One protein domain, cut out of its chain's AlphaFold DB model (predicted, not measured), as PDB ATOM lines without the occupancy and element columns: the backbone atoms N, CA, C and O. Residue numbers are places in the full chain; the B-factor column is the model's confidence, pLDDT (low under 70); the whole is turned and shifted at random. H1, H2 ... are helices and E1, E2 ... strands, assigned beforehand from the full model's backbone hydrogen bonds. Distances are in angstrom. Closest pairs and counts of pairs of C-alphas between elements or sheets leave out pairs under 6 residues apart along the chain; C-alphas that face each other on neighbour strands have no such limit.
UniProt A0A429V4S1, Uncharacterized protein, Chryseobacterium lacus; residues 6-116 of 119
ATOM      1  N   LEU A   6      37.366   7.026 -18.949       43.59
ATOM      2  CA  LEU A   6      37.477   7.397 -20.357       43.59
ATOM      3  C   LEU A   6      38.851   7.032 -20.951       43.59
ATOM      4  O   LEU A   6      38.947   6.768 -22.141       43.59
ATOM      5  N   SER A   7      39.910   6.995 -20.133       47.16
ATOM      6  CA  SER A   7      41.282   6.734 -20.593       47.16
ATOM      7  C   SER A   7      41.605   5.235 -20.701       47.16
ATOM      8  O   SER A   7      42.494   4.844 -21.459       47.16
ATOM      9  N   SER A   8      40.887   4.369 -19.972       50.84
ATOM     10  CA  SER A   8      41.034   2.911 -20.096       50.84
ATOM     11  C   SER A   8      40.389   2.372 -21.369       50.84
ATOM     12  O   SER A   8      40.982   1.526 -22.030       50.84
ATOM     13  N   ASP A   9      39.230   2.908 -21.758       56.16
ATOM     14  CA  ASP A   9      38.474   2.391 -22.907       56.16
ATOM     15  C   ASP A   9      39.146   2.731 -24.251       56.16
ATOM     16  O   ASP A   9      38.968   2.024 -25.239       56.16
ATOM     17  N   ILE A  10      39.974   3.783 -24.297       57.59
ATOM     18  CA  ILE A  10      40.663   4.241 -25.518       57.59
ATOM     19  C   ILE A  10      41.933   3.425 -25.815       57.59
ATOM     20  O   ILE A  10      42.323   3.318 -26.977       57.59
ATOM     21  N   GLN A  11      42.565   2.811 -24.807       63.16
ATOM     22  CA  GLN A  11      43.805   2.029 -24.986       63.16
ATOM     23  C   GLN A  11      43.639   0.839 -25.932       63.16
ATOM     24  O   GLN A  11      44.618   0.343 -26.480       63.16
ATOM     25  N   HIS A  12      42.400   0.409 -26.138       69.56
ATOM     26  CA  HIS A  12      42.059  -0.702 -27.003       69.56
ATOM     27  C   HIS A  12      41.664  -0.267 -28.420       69.56
ATOM     28  O   HIS A  12      41.209  -1.105 -29.181       69.56
ATOM     29  N   TYR A  13      41.799   1.007 -28.804       71.69
ATOM     30  CA  TYR A  13      41.560   1.473 -30.177       71.69
ATOM     31  C   TYR A  13      42.888   1.798 -30.874       71.69
ATOM     32  O   TYR A  13      43.300   2.957 -30.921       71.69
ATOM     33  N   SER A  14      43.566   0.790 -31.433       73.56
ATOM     34  CA  SER A  14      44.871   0.992 -32.089       73.56
ATOM     35  C   SER A  14      44.810   1.185 -33.610       73.56
ATOM     36  O   SER A  14      45.800   1.598 -34.219       73.56
ATOM     37  N   LYS A  15      43.665   0.908 -34.250       83.50
ATOM     38  CA  LYS A  15      43.545   0.908 -35.718       83.50
ATOM     39  C   LYS A  15      42.678   2.056 -36.220       83.50
ATOM     40  O   LYS A  15      41.606   2.337 -35.683       83.50
ATOM     41  N   LEU A  16      43.135   2.668 -37.309       83.00
ATOM     42  CA  LEU A  16      42.476   3.766 -38.007       83.00
ATOM     43  C   LEU A  16      42.071   3.317 -39.413       83.00
ATOM     44  O   LEU A  16      42.905   2.841 -40.181       83.00
ATOM     45  N   GLU A  17      40.810   3.525 -39.769       86.19
ATOM     46  CA  GLU A  17      40.287   3.317 -41.117       86.19
ATOM     47  C   GLU A  17      39.776   4.644 -41.679       86.19
ATOM     48  O   GLU A  17      39.117   5.422 -40.987       86.19
ATOM     49  N   ILE A  18      40.089   4.913 -42.948       88.25
ATOM     50  CA  ILE A  18      39.629   6.103 -43.664       88.25
ATOM     51  C   ILE A  18      38.968   5.650 -44.957       88.25
ATOM     52  O   ILE A  18      39.603   5.028 -45.808       88.25
ATOM     53  N   LYS A  19      37.690   5.989 -45.113       91.94
ATOM     54  CA  LYS A  19      36.882   5.639 -46.278       91.94
ATOM     55  C   LYS A  19      36.394   6.901 -46.970       91.94
ATOM     56  O   LYS A  19      35.680   7.704 -46.378       91.94
ATOM     57  N   VAL A  20      36.745   7.072 -48.242       90.88
ATOM     58  CA  VAL A  20      36.136   8.111 -49.082       90.88
ATOM     59  C   VAL A  20      34.764   7.603 -49.512       90.88
ATOM     60  O   VAL A  20      34.670   6.629 -50.256       90.88
ATOM     61  N   ASN A  21      33.701   8.219 -48.998       89.88
ATOM     62  CA  ASN A  21      32.333   7.765 -49.249       89.88
ATOM     63  C   ASN A  21      31.823   8.289 -50.591       89.88
ATOM     64  O   ASN A  21      31.202   7.557 -51.356       89.88
ATOM     65  N   ASP A  22      32.085   9.567 -50.861       92.00
ATOM     66  CA  ASP A  22      31.701  10.257 -52.087       92.00
ATOM     67  C   ASP A  22      32.646  11.442 -52.357       92.00
ATOM     68  O   ASP A  22      33.675  11.591 -51.707       92.00
ATOM     69  N   LYS A  23      32.301  12.306 -53.322       89.62
ATOM     70  CA  LYS A  23      33.123  13.455 -53.748       89.62
ATOM     71  C   LYS A  23      33.255  14.582 -52.708       89.62
ATOM     72  O   LYS A  23      34.020  15.517 -52.933       89.62
ATOM     73  N   LYS A  24      32.461  14.566 -51.638       89.31
ATOM     74  CA  LYS A  24      32.361  15.618 -50.614       89.31
ATOM     75  C   LYS A  24      32.619  15.094 -49.204       89.31
ATOM     76  O   LYS A  24      32.997  15.891 -48.343       89.31
ATOM     77  N   TYR A  25      32.390  13.806 -48.957       89.38
ATOM     78  CA  TYR A  25      32.428  13.215 -47.626       89.38
ATOM     79  C   TYR A  25      33.363  12.010 -47.534       89.38
ATOM     80  O   TYR A  25      33.394  11.140 -48.404       89.38
ATOM     81  N   LEU A  26      34.077  11.935 -46.415       90.44
ATOM     82  CA  LEU A  26      34.855  10.769 -46.009       90.44
ATOM     83  C   LEU A  26      34.511  10.392 -44.571       90.44
ATOM     84  O   LEU A  26      34.164  11.260 -43.771       90.44
ATOM     85  N   THR A  27      34.609   9.113 -44.245       88.69
ATOM     86  CA  THR A  27      34.452   8.583 -42.893       88.69
ATOM     87  C   THR A  27      35.812   8.209 -42.332       88.69
ATOM     88  O   THR A  27      36.622   7.591 -43.020       88.69
ATOM     89  N   ILE A  28      36.050   8.593 -41.082       85.56
ATOM     90  CA  ILE A  28      37.167   8.114 -40.273       85.56
ATOM     91  C   ILE A  28      36.587   7.225 -39.176       85.56
ATOM     92  O   ILE A  28      35.679   7.658 -38.456       85.56
ATOM     93  N   SER A  29      37.135   6.023 -39.044       84.25
ATOM     94  CA  SER A  29      36.718   5.028 -38.061       84.25
ATOM     95  C   SER A  29      37.907   4.612 -37.191       84.25
ATOM     96  O   SER A  29      38.980   4.305 -37.709       84.25
ATOM     97  N   LEU A  30      37.717   4.602 -35.871       81.38
ATOM     98  CA  LEU A  30      38.620   3.941 -34.926       81.38
ATOM     99  C   LEU A  30      38.082   2.542 -34.649       81.38
ATOM    100  O   LEU A  30      36.887   2.397 -34.391       81.38
ATOM    101  N   ILE A  31      38.946   1.533 -34.710       82.81
ATOM    102  CA  ILE A  31      38.554   0.131 -34.539       82.81
ATOM    103  C   ILE A  31      39.151  -0.394 -33.238       82.81
ATOM    104  O   ILE A  31      40.354  -0.254 -33.012       82.81
ATOM    105  N   HIS A  32      38.299  -0.991 -32.410       83.31
ATOM    106  CA  HIS A  32      38.692  -1.629 -31.165       83.31
ATOM    107  C   HIS A  32      39.421  -2.951 -31.442       83.31
ATOM    108  O   HIS A  32      39.023  -3.736 -32.304       83.31
ATOM    109  N   ASP A  33      40.489  -3.217 -30.706       79.56
ATOM    110  CA  ASP A  33      41.420  -4.312 -30.954       79.56
ATOM    111  C   ASP A  33      40.847  -5.675 -30.577       79.56
ATOM    112  O   ASP A  33      41.218  -6.678 -31.183       79.56
ATOM    113  N   ILE A  34      39.942  -5.708 -29.595       81.19
ATOM    114  CA  ILE A  34      39.433  -6.954 -29.009       81.19
ATOM    115  C   ILE A  34      38.146  -7.404 -29.706       81.19
ATOM    116  O   ILE A  34      38.048  -8.540 -30.161       81.19
ATOM    117  N   ASP A  35      37.158  -6.519 -29.798       84.44
ATOM    118  CA  ASP A  35      35.805  -6.849 -30.274       84.44
ATOM    119  C   ASP A  35      35.495  -6.291 -31.674       84.44
ATOM    120  O   ASP A  35      34.400  -6.494 -32.193       84.44
ATOM    121  N   SER A  36      36.461  -5.609 -32.309       82.06
ATOM    122  CA  SER A  36      36.320  -4.984 -33.633       82.06
ATOM    123  C   SER A  36      35.202  -3.940 -33.744       82.06
ATOM    124  O   SER A  36      34.822  -3.561 -34.857       82.06
ATOM    125  N   THR A  37      34.677  -3.438 -32.622       83.19
ATOM    126  CA  THR A  37      33.702  -2.346 -32.637       83.19
ATOM    127  C   THR A  37      34.318  -1.091 -33.249       83.19
ATOM    128  O   THR A  37      35.490  -0.771 -33.035       83.19
ATOM    129  N   LYS A  38      33.523  -0.374 -34.052       83.44
ATOM    130  CA  LYS A  38      33.965   0.832 -34.755       83.44
ATOM    131  C   LYS A  38      33.321   2.073 -34.160       83.44
ATOM    132  O   LYS A  38      32.102   2.131 -34.009       83.44
ATOM    133  N   ILE A  39      34.127   3.100 -33.910       80.12
ATOM    134  CA  ILE A  39      33.625   4.451 -33.665       80.12
ATOM    135  C   ILE A  39      33.864   5.277 -34.920       80.12
ATOM    136  O   ILE A  39      35.008   5.533 -35.285       80.12
ATOM    137  N   GLU A  40      32.783   5.711 -35.564       81.88
ATOM    138  CA  GLU A  40      32.842   6.350 -36.880       81.88
ATOM    139  C   GLU A  40      32.408   7.816 -36.839       81.88
ATOM    140  O   GLU A  40      31.485   8.213 -36.109       81.88
ATOM    141  N   ARG A  41      33.059   8.646 -37.659       80.00
ATOM    142  CA  ARG A  41      32.641  10.025 -37.923       80.00
ATOM    143  C   ARG A  41      32.843  10.386 -39.386       80.00
ATOM    144  O   ARG A  41      33.913  10.178 -39.952       80.00
ATOM    145  N   THR A  42      31.821  11.007 -39.960       84.31
ATOM    146  CA  THR A  42      31.837  11.506 -41.335       84.31
ATOM    147  C   THR A  42      32.215  12.982 -41.361       84.31
ATOM    148  O   THR A  42      31.649  13.798 -40.632       84.31
ATOM    149  N   TYR A  43      33.145  13.338 -42.239       81.38
ATOM    150  CA  TYR A  43      33.673  14.684 -42.401       81.38
ATOM    151  C   TYR A  43      33.504  15.162 -43.835       81.38
ATOM    152  O   TYR A  43      33.696  14.409 -44.790       81.38
ATOM    153  N   LYS A  44      33.192  16.453 -43.984       86.19
ATOM    154  CA  LYS A  44      33.338  17.139 -45.268       86.19
ATOM    155  C   LYS A  44      34.819  17.313 -45.575       86.19
ATOM    156  O   LYS A  44      35.583  17.723 -44.698       86.19
ATOM    157  N   TYR A  45      35.195  17.084 -46.823       87.19
ATOM    158  CA  TYR A  45      36.552  17.317 -47.290       87.19
ATOM    159  C   TYR A  45      36.569  18.098 -48.607       87.19
ATOM    160  O   TYR A  45      35.568  18.222 -49.311       87.19
ATOM    161  N   THR A  46      37.738  18.637 -48.932       90.56
ATOM    162  CA  THR A  46      38.087  19.144 -50.262       90.56
ATOM    163  C   THR A  46      39.427  18.557 -50.677       90.56
ATOM    164  O   THR A  46      40.232  18.238 -49.810       90.56
ATOM    165  N   VAL A  47      39.694  18.432 -51.974       90.25
ATOM    166  CA  VAL A  47      41.020  18.018 -52.457       90.25
ATOM    167  C   VAL A  47      41.864  19.259 -52.726       90.25
ATOM    168  O   VAL A  47      41.407  20.172 -53.411       90.25
ATOM    169  N   GLU A  48      43.077  19.298 -52.185       89.19
ATOM    170  CA  GLU A  48      44.065  20.359 -52.403       89.19
ATOM    171  C   GLU A  48      45.450  19.711 -52.487       89.19
ATOM    172  O   GLU A  48      45.807  18.938 -51.603       89.19
ATOM    173  N   ASN A  49      46.220  19.988 -53.544       87.31
ATOM    174  CA  ASN A  49      47.579  19.455 -53.735       87.31
ATOM    175  C   ASN A  49      47.679  17.932 -53.490       87.31
ATOM    176  O   ASN A  49      48.487  17.471 -52.684       87.31
ATOM    177  N   ASN A  50      46.800  17.153 -54.135       86.88
ATOM    178  CA  ASN A  50      46.684  15.693 -53.974       86.88
ATOM    179  C   ASN A  50      46.446  15.202 -52.532       86.88
ATOM    180  O   ASN A  50      46.661  14.032 -52.228       86.88
ATOM    181  N   SER A  51      45.975  16.076 -51.645       87.69
ATOM    182  CA  SER A  51      45.638  15.748 -50.262       87.69
ATOM    183  C   SER A  51      44.154  15.981 -50.001       87.69
ATOM    184  O   SER A  51      43.559  16.950 -50.480       87.69
ATOM    185  N   TYR A  52      43.551  15.112 -49.198       89.94
ATOM    186  CA  TYR A  52      42.208  15.301 -48.669       89.94
ATOM    187  C   TYR A  52      42.287  16.261 -47.480       89.94
ATOM    188  O   TYR A  52      42.756  15.906 -46.400       89.94
ATOM    189  N   LEU A  53      41.842  17.496 -47.686       88.25
ATOM    190  CA  LEU A  53      41.751  18.523 -46.660       88.25
ATOM    191  C   LEU A  53      40.385  18.457 -45.976       88.25
ATOM    192  O   LEU A  53      39.360  18.798 -46.573       88.25
ATOM    193  N   LEU A  54      40.368  18.101 -44.696       82.19
ATOM    194  CA  LEU A  54      39.179  18.239 -43.863       82.19
ATOM    195  C   LEU A  54      39.099  19.687 -43.373       82.19
ATOM    196  O   LEU A  54      39.947  20.157 -42.610       82.19
ATOM    197  N   LYS A  55      38.064  20.404 -43.817       64.31
ATOM    198  CA  LYS A  55      37.768  21.768 -43.363       64.31
ATOM    199  C   LYS A  55      36.855  21.679 -42.150       64.31
ATOM    200  O   LYS A  55      35.698  21.291 -42.300       64.31
ATOM    201  N   ASN A  56      37.326  22.074 -40.968       61.12
ATOM    202  CA  ASN A  56      36.442  22.178 -39.813       61.12
ATOM    203  C   ASN A  56      36.558  23.523 -39.095       61.12
ATOM    204  O   ASN A  56      37.651  23.969 -38.772       61.12
ATOM    205  N   LYS A  57      35.409  24.175 -38.871       48.53
ATOM    206  CA  LYS A  57      35.315  25.460 -38.164       48.53
ATOM    207  C   LYS A  57      34.976  25.320 -36.677       48.53
ATOM    208  O   LYS A  57      35.157  26.301 -35.979       48.53
ATOM    209  N   ASN A  58      34.473  24.171 -36.200       42.16
ATOM    210  CA  ASN A  58      33.934  24.066 -34.830       42.16
ATOM    211  C   ASN A  58      33.900  22.661 -34.212       42.16
ATOM    212  O   ASN A  58      33.427  22.509 -33.086       42.16
ATOM    213  N   THR A  59      34.367  21.604 -34.875       40.31
ATOM    214  CA  THR A  59      34.507  20.345 -34.146       40.31
ATOM    215  C   THR A  59      35.735  20.468 -33.265       40.31
ATOM    216  O   THR A  59      36.843  20.496 -33.789       40.31
ATOM    217  N   LYS A  60      35.549  20.411 -31.945       42.97
ATOM    218  CA  LYS A  60      36.349  19.475 -31.155       42.97
ATOM    219  C   LYS A  60      36.172  18.158 -31.906       42.97
ATOM    220  O   LYS A  60      35.061  17.614 -31.847       42.97
ATOM    221  N   PRO A  61      37.106  17.730 -32.778       46.28
ATOM    222  CA  PRO A  61      36.902  16.432 -33.400       46.28
ATOM    223  C   PRO A  61      36.740  15.485 -32.212       46.28
ATOM    224  O   PRO A  61      37.414  15.703 -31.235       46.28
ATOM    225  N   LEU A  62      35.778  14.575 -32.125       43.41
ATOM    226  CA  LEU A  62      35.795  13.710 -30.937       43.41
ATOM    227  C   LEU A  62      36.836  12.611 -31.146       43.41
ATOM    228  O   LEU A  62      37.472  12.234 -30.193       43.41
ATOM    229  N   LEU A  63      37.104  12.189 -32.390       48.06
ATOM    230  CA  LEU A  63      38.026  11.084 -32.695       48.06
ATOM    231  C   LEU A  63      39.470  11.503 -33.002       48.06
ATOM    232  O   LEU A  63      40.405  10.816 -32.612       48.06
ATOM    233  N   ILE A  64      39.679  12.649 -33.652       45.28
ATOM    234  CA  ILE A  64      41.030  13.151 -33.964       45.28
ATOM    235  C   ILE A  64      41.804  13.641 -32.711       45.28
ATOM    236  O   ILE A  64      43.004  13.403 -32.670       45.28
ATOM    237  N   PRO A  65      41.222  14.221 -31.636       39.75
ATOM    238  CA  PRO A  65      41.977  14.554 -30.431       39.75
ATOM    239  C   PRO A  65      42.360  13.319 -29.629       39.75
ATOM    240  O   PRO A  65      43.232  13.433 -28.781       39.75
ATOM    241  N   TYR A  66      41.764  12.148 -29.870       44.91
ATOM    242  CA  TYR A  66      42.238  10.921 -29.228       44.91
ATOM    243  C   TYR A  66      43.549  10.422 -29.853       44.91
ATOM    244  O   TYR A  66      44.355   9.831 -29.149       44.91
ATOM    245  N   ILE A  67      43.825  10.755 -31.123       47.25
ATOM    246  CA  ILE A  67      45.140  10.535 -31.754       47.25
ATOM    247  C   ILE A  67      46.084  11.734 -31.519       47.25
ATOM    248  O   ILE A  67      47.297  11.566 -31.442       47.25
ATOM    249  N   PHE A  68      45.545  12.954 -31.392       47.72
ATOM    250  CA  PHE A  68      46.337  14.193 -31.461       47.72
ATOM    251  C   PHE A  68      46.246  15.120 -30.237       47.72
ATOM    252  O   PHE A  68      46.774  16.229 -30.275       47.72
ATOM    253  N   GLY A  69      45.632  14.691 -29.135       39.88
ATOM    254  CA  GLY A  69      45.407  15.517 -27.943       39.88
ATOM    255  C   GLY A  69      44.401  16.652 -28.172       39.88
ATOM    256  O   GLY A  69      43.962  16.906 -29.293       39.88
ATOM    257  N   SER A  70      44.013  17.350 -27.098       40.81
ATOM    258  CA  SER A  70      43.027  18.449 -27.059       40.81
ATOM    259  C   SER A  70      43.474  19.718 -27.816       40.81
ATOM    260  O   SER A  70      43.651  20.789 -27.231       40.81
ATOM    261  N   LEU A  71      43.723  19.602 -29.115       44.91
ATOM    262  CA  LEU A  71      44.312  20.648 -29.937       44.91
ATOM    263  C   LEU A  71      43.274  21.193 -30.917       44.91
ATOM    264  O   LEU A  71      42.660  20.434 -31.672       44.91
ATOM    265  N   ASP A  72      43.123  22.521 -30.935       49.81
ATOM    266  CA  ASP A  72      42.362  23.283 -31.932       49.81
ATOM    267  C   ASP A  72      43.034  23.171 -33.313       49.81
ATOM    268  O   ASP A  72      43.675  24.093 -33.829       49.81
ATOM    269  N   THR A  73      42.933  21.987 -33.910       54.34
ATOM    270  CA  THR A  73      43.479  21.683 -35.231       54.34
ATOM    271  C   THR A  73      42.560  22.297 -36.280       54.34
ATOM    272  O   THR A  73      41.464  21.796 -36.531       54.34
ATOM    273  N   LYS A  74      42.992  23.403 -36.897       62.78
ATOM    274  CA  LYS A  74      42.175  24.156 -37.865       62.78
ATOM    275  C   LYS A  74      42.103  23.482 -39.236       62.78
ATOM    276  O   LYS A  74      41.133  23.688 -39.967       62.78
ATOM    277  N   LYS A  75      43.128  22.709 -39.610       73.00
ATOM    278  CA  LYS A  75      43.192  21.982 -40.886       73.00
ATOM    279  C   LYS A  75      43.900  20.644 -40.716       73.00
ATOM    280  O   LYS A  75      44.954  20.579 -40.083       73.00
ATOM    281  N   LEU A  76      43.330  19.614 -41.331       78.88
ATOM    282  CA  LEU A  76      43.892  18.270 -41.401       78.88
ATOM    283  C   LEU A  76      44.032  17.880 -42.870       78.88
ATOM    284  O   LEU A  76      43.031  17.838 -43.585       78.88
ATOM    285  N   TYR A  77      45.256  17.598 -43.296       86.56
ATOM    286  CA  TYR A  77      45.560  17.098 -44.631       86.56
ATOM    287  C   TYR A  77      45.889  15.614 -44.530       86.56
ATOM    288  O   TYR A  77      46.803  15.235 -43.798       86.56
ATOM    289  N   LEU A  78      45.148  14.795 -45.267       88.31
ATOM    290  CA  LEU A  78      45.384  13.363 -45.392       88.31
ATOM    291  C   LEU A  78      45.919  13.074 -46.792       88.31
ATOM    292  O   LEU A  78      45.311  13.487 -47.782       88.31
ATOM    293  N   SER A  79      47.019  12.346 -46.887       90.81
ATOM    294  CA  SER A  79      47.559  11.875 -48.162       90.81
ATOM    295  C   SER A  79      48.165  10.486 -48.015       90.81
ATOM    296  O   SER A  79      48.317   9.974 -46.908       90.81
ATOM    297  N   ILE A  80      48.457   9.857 -49.148       90.69
ATOM    298  CA  ILE A  80      49.116   8.556 -49.213       90.69
ATOM    299  C   ILE A  80      50.490   8.776 -49.849       90.69
ATOM    300  O   ILE A  80      50.592   9.522 -50.826       90.69
ATOM    301  N   ASP A  81      51.537   8.194 -49.268       89.50
ATOM    302  CA  ASP A  81      52.887   8.243 -49.838       89.50
ATOM    303  C   ASP A  81      53.124   7.155 -50.900       89.50
ATOM    304  O   ASP A  81      52.232   6.376 -51.237       89.50
ATOM    305  N   ALA A  82      54.336   7.114 -51.457       91.50
ATOM    306  CA  ALA A  82      54.703   6.134 -52.481       91.50
ATOM    307  C   ALA A  82      54.661   4.678 -51.975       91.50
ATOM    308  O   ALA A  82      54.433   3.765 -52.767       91.50
ATOM    309  N   ASP A  83      54.816   4.470 -50.667       91.94
ATOM    310  CA  ASP A  83      54.821   3.163 -50.007       91.94
ATOM    311  C   ASP A  83      53.422   2.753 -49.506       91.94
ATOM    312  O   ASP A  83      53.264   1.756 -48.800       91.94
ATOM    313  N   ASN A  84      52.380   3.492 -49.904       90.06
ATOM    314  CA  ASN A  84      50.998   3.344 -49.448       90.06
ATOM    315  C   ASN A  84      50.771   3.618 -47.949       90.06
ATOM    316  O   ASN A  84      49.742   3.198 -47.409       90.06
ATOM    317  N   ASN A  85      51.669   4.339 -47.277       88.56
ATOM    318  CA  ASN A  85      51.462   4.778 -45.901       88.56
ATOM    319  C   ASN A  85      50.569   6.016 -45.851       88.56
ATOM    320  O   ASN A  85      50.565   6.859 -46.751       88.56
ATOM    321  N   LEU A  86      49.830   6.146 -44.753       86.62
ATOM    322  CA  LEU A  86      49.003   7.311 -44.491       86.62
ATOM    323  C   LEU A  86      49.867   8.438 -43.919       86.62
ATOM    324  O   LEU A  86      50.442   8.308 -42.838       86.62
ATOM    325  N   ILE A  87      49.894   9.577 -44.608       87.25
ATOM    326  CA  ILE A  87      50.448  10.827 -44.097       87.25
ATOM    327  C   ILE A  87      49.309  11.684 -43.551       87.25
ATOM    328  O   ILE A  87      48.344  11.991 -44.254       87.25
ATOM    329  N   ILE A  88      49.465  12.138 -42.310       82.62
ATOM    330  CA  ILE A  88      48.601  13.142 -41.694       82.62
ATOM    331  C   ILE A  88      49.431  14.390 -41.414       82.62
ATOM    332  O   ILE A  88      50.349  14.353 -40.596       82.62
ATOM    333  N   ASN A  89      49.084  15.508 -42.052       80.94
ATOM    334  CA  ASN A  89      49.628  16.817 -41.695       80.94
ATOM    335  C   ASN A  89      48.564  17.645 -40.970       80.94
ATOM    336  O   ASN A  89      47.478  17.890 -41.505       80.94
ATOM    337  N   THR A  90      48.880  18.108 -39.764       75.12
ATOM    338  CA  THR A  90      48.037  19.032 -39.003       75.12
ATOM    339  C   THR A  90      48.603  20.441 -39.096       75.12
ATOM    340  O   THR A  90      49.812  20.650 -38.980       75.12
ATOM    341  N   VAL A  91      47.725  21.425 -39.304       72.00
ATOM    342  CA  VAL A  91      48.072  22.845 -39.174       72.00
ATOM    343  C   VAL A  91      47.283  23.426 -38.011       72.00
ATOM    344  O   VAL A  91      46.053  23.543 -38.045       72.00
ATOM    345  N   GLU A  92      48.018  23.784 -36.970       69.62
ATOM    346  CA  GLU A  92      47.516  24.399 -35.752       69.62
ATOM    347  C   GLU A  92      47.767  25.905 -35.822       69.62
ATOM    348  O   GLU A  92      48.839  26.363 -36.213       69.62
ATOM    349  N   SER A  93      46.782  26.696 -35.410       58.22
ATOM    350  CA  SER A  93      46.974  28.128 -35.189       58.22
ATOM    351  C   SER A  93      46.256  28.488 -33.899       58.22
ATOM    352  O   SER A  93      45.026  28.474 -33.836       58.22
ATOM    353  N   ARG A  94      47.032  28.794 -32.859       52.88
ATOM    354  CA  ARG A  94      46.504  29.346 -31.613       52.88
ATOM    355  C   ARG A  94      46.360  30.852 -31.792       52.88
ATOM    356  O   ARG A  94      47.356  31.562 -31.820       52.88
ATOM    357  N   SER A  95      45.127  31.338 -31.895       50.31
ATOM    358  CA  SER A  95      44.829  32.728 -31.546       50.31
ATOM    359  C   SER A  95      44.367  32.713 -30.094       50.31
ATOM    360  O   SER A  95      43.205  32.412 -29.819       50.31
ATOM    361  N   GLY A  96      45.295  32.934 -29.161       42.94
ATOM    362  CA  GLY A  96      44.925  33.188 -27.773       42.94
ATOM    363  C   GLY A  96      44.020  34.414 -27.730       42.94
ATOM    364  O   GLY A  96      44.258  35.374 -28.464       42.94
ATOM    365  N   ALA A  97      42.957  34.356 -26.930       38.25
ATOM    366  CA  ALA A  97      42.131  35.514 -26.656       38.25
ATOM    367  C   ALA A  97      43.041  36.670 -26.233       38.25
ATOM    368  O   ALA A  97      43.687  36.635 -25.189       38.25
ATOM    369  N   VAL A  98      43.082  37.677 -27.097       33.00
ATOM    370  CA  VAL A  98      43.487  39.039 -26.797       33.00
ATOM    371  C   VAL A  98      42.496  39.554 -25.757       33.00
ATOM    372  O   VAL A  98      41.514  40.211 -26.081       33.00
ATOM    373  N   LEU A  99      42.712  39.203 -24.498       35.31
ATOM    374  CA  LEU A  99      42.221  39.988 -23.385       35.31
ATOM    375  C   LEU A  99      43.440  40.326 -22.542       35.31
ATOM    376  O   LEU A  99      43.840  39.585 -21.654       35.31
ATOM    377  N   LEU A 100      43.960  41.508 -22.873       36.88
ATOM    378  CA  LEU A 100      44.848  42.346 -22.079       36.88
ATOM    379  C   LEU A 100      46.356  42.059 -22.239       36.88
ATOM    380  O   LEU A 100      46.944  41.223 -21.571       36.88
ATOM    381  N   ILE A 101      46.963  42.953 -23.032       36.16
ATOM    382  CA  ILE A 101      48.357  43.424 -22.973       36.16
ATOM    383  C   ILE A 101      49.395  42.599 -23.760       36.16
ATOM    384  O   ILE A 101      49.914  41.596 -23.295       36.16
ATOM    385  N   GLY A 102      49.784  43.154 -24.916       35.66
ATOM    386  CA  GLY A 102      51.145  43.060 -25.455       35.66
ATOM    387  C   GLY A 102      51.487  41.814 -26.280       35.66
ATOM    388  O   GLY A 102      51.605  40.721 -25.753       35.66
ATOM    389  N   PHE A 103      51.801  42.043 -27.556       34.78
ATOM    390  CA  PHE A 103      52.545  41.147 -28.456       34.78
ATOM    391  C   PHE A 103      51.759  39.997 -29.111       34.78
ATOM    392  O   PHE A 103      51.557  38.901 -28.596       34.78
ATOM    393  N   LEU A 104      51.360  40.306 -30.345       40.34
ATOM    394  CA  LEU A 104      50.779  39.462 -31.381       40.34
ATOM    395  C   LEU A 104      51.786  38.417 -31.897       40.34
ATOM    396  O   LEU A 104      52.253  38.533 -33.028       40.34
ATOM    397  N   ASP A 105      52.122  37.395 -31.112       45.66
ATOM    398  CA  ASP A 105      52.895  36.267 -31.649       45.66
ATOM    399  C   ASP A 105      51.946  35.172 -32.162       45.66
ATOM    400  O   ASP A 105      51.515  34.260 -31.449       45.66
ATOM    401  N   TRP A 106      51.524  35.313 -33.423       50.41
ATOM    402  CA  TRP A 106      50.711  34.307 -34.101       50.41
ATOM    403  C   TRP A 106      51.594  33.111 -34.466       50.41
ATOM    404  O   TRP A 106      52.203  33.059 -35.535       50.41
ATOM    405  N   LYS A 107      51.643  32.100 -33.597       55.41
ATOM    406  CA  LYS A 107      52.384  30.867 -33.881       55.41
ATOM    407  C   LYS A 107      51.520  29.881 -34.667       55.41
ATOM    408  O   LYS A 107      50.515  29.369 -34.168       55.41
ATOM    409  N   THR A 108      51.930  29.603 -35.905       61.88
ATOM    410  CA  THR A 108      51.392  28.485 -36.692       61.88
ATOM    411  C   THR A 108      52.310  27.284 -36.505       61.88
ATOM    412  O   THR A 108      53.492  27.364 -36.832       61.88
ATOM    413  N   THR A 109      51.783  26.179 -35.986       64.88
ATOM    414  CA  THR A 109      52.543  24.931 -35.831       64.88
ATOM    415  C   THR A 109      52.067  23.935 -36.874       64.88
ATOM    416  O   THR A 109      50.865  23.725 -37.033       64.88
ATOM    417  N   GLN A 110      53.007  23.313 -37.578       72.56
ATOM    418  CA  GLN A 110      52.729  22.208 -38.485       72.56
ATOM    419  C   GLN A 110      53.301  20.929 -37.882       72.56
ATOM    420  O   GLN A 110      54.442  20.932 -37.419       72.56
ATOM    421  N   LYS A 111      52.525  19.847 -37.871       72.75
ATOM    422  CA  LYS A 111      53.015  18.521 -37.470       72.75
ATOM    423  C   LYS A 111      52.697  17.518 -38.564       72.75
ATOM    424  O   LYS A 111      51.620  17.566 -39.153       72.75
ATOM    425  N   LYS A 112      53.642  16.618 -38.816       81.38
ATOM    426  CA  LYS A 112      53.515  15.521 -39.773       81.38
ATOM    427  C   LYS A 112      53.587  14.204 -39.019       81.38
ATOM    428  O   LYS A 112      54.496  14.001 -38.221       81.38
ATOM    429  N   TYR A 113      52.661  13.313 -39.330       80.25
ATOM    430  CA  TYR A 113      52.607  11.957 -38.814       80.25
ATOM    431  C   TYR A 113      52.528  10.990 -39.985       80.25
ATOM    432  O   TYR A 113      51.876  11.280 -40.991       80.25
ATOM    433  N   VAL A 114      53.209   9.858 -39.855       84.31
ATOM    434  CA  VAL A 114      53.235   8.802 -40.865       84.31
ATOM    435  C   VAL A 114      52.791   7.517 -40.189       84.31
ATOM    436  O   VAL A 114      53.354   7.134 -39.165       84.31
ATOM    437  N   TYR A 115      51.765   6.886 -40.746       81.38
ATOM    438  CA  TYR A 115      51.192   5.647 -40.240       81.38
ATOM    439  C   TYR A 115      51.310   4.568 -41.303       81.38
ATOM    440  O   TYR A 115      50.815   4.726 -42.422       81.38
ATOM    441  N   ASN A 116      51.941   3.459 -40.930       87.56
ATOM    442  CA  ASN A 116      52.071   2.309 -41.810       87.56
ATOM    443  C   ASN A 116      50.696   1.712 -42.098       87.56
ATOM    444  O   ASN A 116      49.858   1.568 -41.202       87.56
TER     445      ASN A 116
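What this domain is: This is residues 6 to 116 of the 119 residues of an uncharacterized protein of Chryseobacterium lacus (UniProt A0A429V4S1). The model is one strongly twisted sheet of seven strands, E1 to E7, curled like part of a barrel but left open between E1 and E7, with the short helix H2 on it. The E6 and E7 hairpin runs on into a long loop whose residues 97 to 103 stick out free, while the short helix H1 lies off the sheet before E1. The printed part has 111 residues with two named helices and seven named strands, in the chain order H1 E1 E2 E3 E4 H2 E5 E6 E7; the sheet has the order E1 - E2 - E3 - E4 - E5 - E6 - E7, all antiparallel. The class is mostly strand, and the whole is only just compact, close to loose, with a radius of gyration of the C-alphas of 15.9 A and spans of 52 by 37 by 25 A.

How they stand to each other: Begin at the sheet's edge strand E1, residues 15 to 20, and its neighbour E2, residues 25 to 31: this hairpin is antiparallel at 163 degrees between directions, with N 19 and O 27 2.8 A apart. Next comes E3, residues 38 to 48, which bends by 60 degrees at residue 44 and is staggered. Its residues 38 to 44 pair with E2, where N 28 and O 41 are 2.9 A apart, and its residues 45 to 48 pair with E4, residues 51 to 55, where N 53 and O 46 are 2.8 A apart. These four strands are a meander, each the antiparallel neighbour of the one before. Look across from E4 to E5, residues 73 to 80, antiparallel at 158 degrees, with N 52 and O 78 2.8 A apart. E5, E6, residues 86 to 93, and E7, residues 108 to 115, form a second meander; N 87 and O 79 are 2.8 A apart, and so are N 113 and O 88. The edge strands E1 and E7 are apart. H2, residues 64 to 68, is on the sheet at a height over the sheet of 6.7 A, over none of its strands. H1, residues 6 to 10, is not on the sheet; it is close to H2 but not clearly touching it, the closest C-alphas being those of Ile 10 and Tyr 66 at 7.8 A. In H2 every O i to N i+4 pair is within hydrogen-bond range; in H1 it is 0 of 1, and 0 of 2 for O i to N i+3.

Where its parts are: Find C-alpha 15 at (43.545, 0.908, -35.718); from there E1 runs 16.9 A to C-alpha 20. E2 covers 19.5 A over residues 25 to 31. E3, the longest strand by residues, covers 28.2 A from C-alpha 38 to C-alpha 48 at (44.065, 20.359, -52.403). E4 follows over residues 51 to 55, with 12.1 A. E5 measures 20.0 A over residues 73 to 80, E6 22.9 A over residues 86 to 93, and E7 23.1 A, from C-alpha 108 to C-alpha 115 at (51.192, 5.647, -40.240). The helices are short: H1, residues 6 to 10, spans 6.8 A, and H2, residues 64 to 68, 6.0 A.

The domain as a whole: The two C-alphas farthest apart are those of Asp 35 and Gly 102, at 52.4 A. The printed part has no cut. The link from E6 to E7, residues 94 to 107, is long, and its C-alphas lie 16 to 33 A from the mean of all C-alphas. The mean pLDDT of the printed part is 70.0; look for values under 70 at residues 6 to 12, 55 to 74 and 92 to 109.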